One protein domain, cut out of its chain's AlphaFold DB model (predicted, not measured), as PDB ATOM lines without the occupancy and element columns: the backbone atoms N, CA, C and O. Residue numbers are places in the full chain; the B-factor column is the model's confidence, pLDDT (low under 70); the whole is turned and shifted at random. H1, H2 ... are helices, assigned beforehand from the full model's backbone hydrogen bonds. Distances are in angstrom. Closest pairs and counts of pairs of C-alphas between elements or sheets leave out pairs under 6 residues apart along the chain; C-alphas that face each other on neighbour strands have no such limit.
ATOM      1  N   LEU A  13      10.941  15.506 -19.174       43.03
ATOM      2  CA  LEU A  13       9.829  15.861 -20.073       43.03
ATOM      3  C   LEU A  13      10.035  17.091 -20.982       43.03
ATOM      4  O   LEU A  13       9.828  18.235 -20.585       43.03
ATOM      5  N   SER A  14      10.270  16.844 -22.275       51.00
ATOM      6  CA  SER A  14      10.233  17.862 -23.344       51.00
ATOM      7  C   SER A  14       8.958  18.724 -23.355       51.00
ATOM      8  O   SER A  14       8.996  19.852 -23.827       51.00
ATOM      9  N   VAL A  15       7.854  18.221 -22.794       49.56
ATOM     10  CA  VAL A  15       6.568  18.925 -22.649       49.56
ATOM     11  C   VAL A  15       6.581  19.956 -21.509       49.56
ATOM     12  O   VAL A  15       5.869  20.954 -21.562       49.56
ATOM     13  N   GLN A  16       7.391  19.744 -20.466       54.62
ATOM     14  CA  GLN A  16       7.433  20.641 -19.309       54.62
ATOM     15  C   GLN A  16       8.273  21.890 -19.590       54.62
ATOM     16  O   GLN A  16       7.945  22.966 -19.100       54.62
ATOM     17  N   ALA A  17       9.325  21.758 -20.401       60.41
ATOM     18  CA  ALA A  17      10.221  22.860 -20.737       60.41
ATOM     19  C   ALA A  17       9.589  23.875 -21.705       60.41
ATOM     20  O   ALA A  17       9.772  25.078 -21.526       60.41
ATOM     21  N   THR A  18       8.782  23.420 -22.676       73.56
ATOM     22  CA  THR A  18       8.080  24.334 -23.594       73.56
ATOM     23  C   THR A  18       7.068  25.193 -22.857       73.56
ATOM     24  O   THR A  18       6.975  26.370 -23.157       73.56
ATOM     25  N   LYS A  19       6.425  24.680 -21.798       81.94
ATOM     26  CA  LYS A  19       5.489  25.454 -20.965       81.94
ATOM     27  C   LYS A  19       6.102  26.746 -20.404       81.94
ATOM     28  O   LYS A  19       5.399  27.742 -20.253       81.94
ATOM     29  N   TYR A  20       7.396  26.741 -20.083       83.44
ATOM     30  CA  TYR A  20       8.093  27.932 -19.588       83.44
ATOM     31  C   TYR A  20       8.411  28.935 -20.705       83.44
ATOM     32  O   TYR A  20       8.426  30.135 -20.439       83.44
ATOM     33  N   LEU A  21       8.628  28.467 -21.941       82.56
ATOM     34  CA  LEU A  21       8.726  29.326 -23.127       82.56
ATOM     35  C   LEU A  21       7.342  29.867 -23.517       82.56
ATOM     36  O   LEU A  21       7.190  31.064 -23.707       82.56
ATOM     37  N   ASP A  22       6.317  29.015 -23.528       86.00
ATOM     38  CA  ASP A  22       4.934  29.357 -23.887       86.00
ATOM     39  C   ASP A  22       4.324  30.397 -22.935       86.00
ATOM     40  O   ASP A  22       3.469  31.186 -23.329       86.00
ATOM     41  N   ARG A  23       4.774  30.435 -21.672       86.31
ATOM     42  CA  ARG A  23       4.355  31.458 -20.702       86.31
ATOM     43  C   ARG A  23       4.904  32.847 -21.031       86.31
ATOM     44  O   ARG A  23       4.332  33.843 -20.593       86.31
ATOM     45  N   ASN A  24       6.015  32.928 -21.758       86.88
ATOM     46  CA  ASN A  24       6.568  34.196 -22.194       86.88
ATOM     47  C   ASN A  24       5.848  34.651 -23.470       86.88
ATOM     48  O   ASN A  24       6.119  34.180 -24.575       86.88
ATOM     49  N   LEU A  25       4.964  35.636 -23.317       86.00
ATOM     50  CA  LEU A  25       4.165  36.205 -24.403       86.00
ATOM     51  C   LEU A  25       5.022  36.854 -25.502       86.00
ATOM     52  O   LEU A  25       4.506  37.169 -26.567       86.00
ATOM     53  N   ALA A  26       6.331  37.035 -25.286       83.62
ATOM     54  CA  ALA A  26       7.258  37.467 -26.327       83.62
ATOM     55  C   ALA A  26       7.411  36.446 -27.470       83.62
ATOM     56  O   ALA A  26       7.745  36.851 -28.577       83.62
ATOM     57  N   TYR A  27       7.151  35.154 -27.224       85.81
ATOM     58  CA  TYR A  27       7.149  34.122 -28.269       85.81
ATOM     59  C   TYR A  27       5.802  33.997 -28.990       85.81
ATOM     60  O   TYR A  27       5.716  33.328 -30.020       85.81
ATOM     61  N   SER A  28       4.747  34.619 -28.461       84.81
ATOM     62  CA  SER A  28       3.415  34.584 -29.061       84.81
ATOM     63  C   SER A  28       3.269  35.641 -30.150       84.81
ATOM     64  O   SER A  28       3.835  36.732 -30.059       84.81
ATOM     65  N   SER A  29       2.462  35.334 -31.164       78.06
ATOM     66  CA  SER A  29       2.073  36.304 -32.182       78.06
ATOM     67  C   SER A  29       1.420  37.537 -31.546       78.06
ATOM     68  O   SER A  29       0.543  37.395 -30.688       78.06
ATOM     69  N   PRO A  30       1.778  38.753 -31.991       70.38
ATOM     70  CA  PRO A  30       1.110  39.972 -31.554       70.38
ATOM     71  C   PRO A  30      -0.291  40.137 -32.171       70.38
ATOM     72  O   PRO A  30      -1.023  41.042 -31.775       70.38
ATOM     73  N   PHE A  31      -0.668  39.300 -33.147       67.50
ATOM     74  CA  PHE A  31      -1.939  39.387 -33.859       67.50
ATOM     75  C   PHE A  31      -2.858  38.223 -33.487       67.50
ATOM     76  O   PHE A  31      -2.553  37.051 -33.726       67.50
ATOM     77  N   VAL A  32      -4.028  38.557 -32.943       70.44
ATOM     78  CA  VAL A  32      -5.060  37.574 -32.596       70.44
ATOM     79  C   VAL A  32      -5.482  36.804 -33.849       70.44
ATOM     80  O   VAL A  32      -5.859  37.404 -34.853       70.44
ATOM     81  N   GLY A  33      -5.431  35.473 -33.779       73.94
ATOM     82  CA  GLY A  33      -5.832  34.584 -34.874       73.94
ATOM     83  C   GLY A  33      -4.748  34.292 -35.916       73.94
ATOM     84  O   GLY A  33      -4.988  33.451 -36.776       73.94
ATOM     85  N   TYR A  34      -3.565  34.909 -35.815       78.62
ATOM     86  CA  TYR A  34      -2.453  34.702 -36.751       78.62
ATOM     87  C   TYR A  34      -1.270  34.033 -36.048       78.62
ATOM     88  O   TYR A  34      -0.289  34.683 -35.679       78.62
ATOM     89  N   SER A  35      -1.372  32.726 -35.801       80.69
ATOM     90  CA  SER A  35      -0.342  31.954 -35.095       80.69
ATOM     91  C   SER A  35       0.955  31.766 -35.887       80.69
ATOM     92  O   SER A  35       1.967  31.397 -35.302       80.69
ATOM     93  N   GLU A  36       0.950  32.010 -37.196       83.25
ATOM     94  CA  GLU A  36       2.123  31.907 -38.072       83.25
ATOM     95  C   GLU A  36       3.236  32.910 -37.734       83.25
ATOM     96  O   GLU A  36       4.382  32.698 -38.118       83.25
ATOM     97  N   PHE A  37       2.912  33.984 -37.007       79.81
ATOM     98  CA  PHE A  37       3.893  34.956 -36.515       79.81
ATOM     99  C   PHE A  37       4.408  34.634 -35.107       79.81
ATOM    100  O   PHE A  37       5.222  35.384 -34.571       79.81
ATOM    101  N   SER A  38       3.934  33.549 -34.491       82.44
ATOM    102  CA  SER A  38       4.497  33.043 -33.239       82.44
ATOM    103  C   SER A  38       5.826  32.339 -33.506       82.44
ATOM    104  O   SER A  38       6.026  31.715 -34.548       82.44
ATOM    105  N   HIS A  39       6.722  32.372 -32.528       84.75
ATOM    106  CA  HIS A  39       7.907  31.527 -32.537       84.75
ATOM    107  C   HIS A  39       7.529  30.077 -32.206       84.75
ATOM    108  O   HIS A  39       6.735  29.832 -31.295       84.75
ATOM    109  N   ASP A  40       8.133  29.101 -32.893       86.81
ATOM    110  CA  ASP A  40       7.970  27.690 -32.532       86.81
ATOM    111  C   ASP A  40       8.813  27.363 -31.288       86.81
ATOM    112  O   ASP A  40      10.007  27.058 -31.352       86.81
ATOM    113  N   THR A  41       8.170  27.424 -30.123       84.94
ATOM    114  CA  THR A  41       8.798  27.134 -28.830       84.94
ATOM    115  C   THR A  41       9.297  25.692 -28.722       84.94
ATOM    116  O   THR A  41      10.256  25.436 -27.988       84.94
ATOM    117  N   ARG A  42       8.722  24.739 -29.474       84.88
ATOM    118  CA  ARG A  42       9.188  23.342 -29.508       84.88
ATOM    119  C   ARG A  42      10.483  23.217 -30.293       84.88
ATOM    120  O   ARG A  42      11.391  22.522 -29.837       84.88
ATOM    121  N   GLU A  43      10.584  23.890 -31.436       84.19
ATOM    122  CA  GLU A  43      11.819  23.930 -32.225       84.19
ATOM    123  C   GLU A  43      12.949  24.609 -31.440       84.19
ATOM    124  O   GLU A  43      14.051  24.066 -31.329       84.19
ATOM    125  N   ILE A  44      12.649  25.745 -30.802       81.81
ATOM    126  CA  ILE A  44      13.584  26.465 -29.927       81.81
ATOM    127  C   ILE A  44      14.061  25.556 -28.785       81.81
ATOM    128  O   ILE A  44      15.264  25.430 -28.547       81.81
ATOM    129  N   GLN A  45      13.142  24.849 -28.119       80.88
ATOM    130  CA  GLN A  45      13.495  23.911 -27.055       80.88
ATOM    131  C   GLN A  45      14.365  22.752 -27.564       80.88
ATOM    132  O   GLN A  45      15.333  22.366 -26.904       80.88
ATOM    133  N   ALA A  46      14.050  22.188 -28.733       79.62
ATOM    134  CA  ALA A  46      14.836  21.115 -29.334       79.62
ATOM    135  C   ALA A  46      16.270  21.573 -29.642       79.62
ATOM    136  O   ALA A  46      17.231  20.854 -29.343       79.62
ATOM    137  N   ARG A  47      16.419  22.797 -30.161       77.69
ATOM    138  CA  ARG A  47      17.713  23.433 -30.410       77.69
ATOM    139  C   ARG A  47      18.499  23.624 -29.110       77.69
ATOM    140  O   ARG A  47      19.658  23.218 -29.050       77.69
ATOM    141  N   HIS A  48      17.876  24.136 -28.046       71.94
ATOM    142  CA  HIS A  48      18.530  24.289 -26.737       71.94
ATOM    143  C   HIS A  48      19.040  22.953 -26.175       71.94
ATOM    144  O   HIS A  48      20.187  22.861 -25.742       71.94
ATOM    145  N   ILE A  49      18.241  21.880 -26.255       69.69
ATOM    146  CA  ILE A  49      18.669  20.535 -25.826       69.69
ATOM    147  C   ILE A  49      19.888  20.062 -26.632       69.69
ATOM    148  O   ILE A  49      20.797  19.434 -26.082       69.69
ATOM    149  N   GLN A  50      19.924  20.340 -27.936       65.75
ATOM    150  CA  GLN A  50      21.053  19.969 -28.784       65.75
ATOM    151  C   GLN A  50      22.333  20.725 -28.401       65.75
ATOM    152  O   GLN A  50      23.401  20.114 -28.369       65.75
ATOM    153  N   HIS A  51      22.242  22.020 -28.095       63.22
ATOM    154  CA  HIS A  51      23.394  22.818 -27.673       63.22
ATOM    155  C   HIS A  51      23.906  22.425 -26.287       63.22
ATOM    156  O   HIS A  51      25.109  22.219 -26.135       63.22
ATOM    157  N   ALA A  52      23.007  22.172 -25.330       58.06
ATOM    158  CA  ALA A  52      23.377  21.655 -24.013       58.06
ATOM    159  C   ALA A  52      24.155  20.328 -24.112       58.06
ATOM    160  O   ALA A  52      25.158  20.133 -23.433       58.06
ATOM    161  N   LYS A  53      23.758  19.424 -25.022       50.94
ATOM    162  CA  LYS A  53      24.502  18.178 -25.286       50.94
ATOM    163  C   LYS A  53      25.888  18.416 -25.896       50.94
ATOM    164  O   LYS A  53      26.794  17.634 -25.630       50.94
ATOM    165  N   ARG A  54      26.065  19.460 -26.716       43.91
ATOM    166  CA  ARG A  54      27.371  19.820 -27.304       43.91
ATOM    167  C   ARG A  54      28.336  20.383 -26.258       43.91
ATOM    168  O   ARG A  54      29.523  20.104 -26.350       43.91
ATOM    169  N   GLN A  55      27.828  21.098 -25.255       39.78
ATOM    170  CA  GLN A  55      28.608  21.621 -24.123       39.78
ATOM    171  C   GLN A  55      29.032  20.535 -23.110       39.78
ATOM    172  O   GLN A  55      29.866  20.789 -22.249       39.78
TER     173      GLN A  55
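What this domain is: This is residues 13 to 55 of the 226 residues of an uncharacterized protein of Phlebia centrifuga (UniProt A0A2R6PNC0). A short helix, H1, packs on the beginning of a longer helix, H2, and a loop of residues 23 to 40 swings away from H1 and folds back to H2. This loop makes one end of a rod, and at the other end residues 50 to 55 stick out. The printed part has 43 residues with two named helices, H1 then H2, and no named strand: all helix. It is loose, with a radius of gyration of the C-alphas of 11.8 A and spans of 37 by 16 by 13 A.

Where its parts are: H1, residues 14 to 22, begins at C-alpha 14 (10.233, 17.862, -23.344) and is 12.7 A long. H2, residues 41 to 54, is 20.0 A long and ends at C-alpha 54 (27.371, 19.820, -27.304).

How they stand to each other: H2 touches H1 with residues 41 to 45 alone; the closest C-alphas of the two helices, those of Thr 18 and Thr 41, are 6.0 A apart. They run opposite ways at a steep tilt of 61 degrees. In H2 every O i to N i+4 pair is within hydrogen-bond range; in H1 1 of 5 is, beside 2 of 6 O i to N i+3 pairs.

The domain as a whole: The C-alphas farthest apart, of Gly 33 and Gln 55, are 38.3 A apart. The printed part has no cut, and the link from H1 to H2 is long. Model pLDDT is under 70 at residues 13 to 17, 31 and 49 to 55.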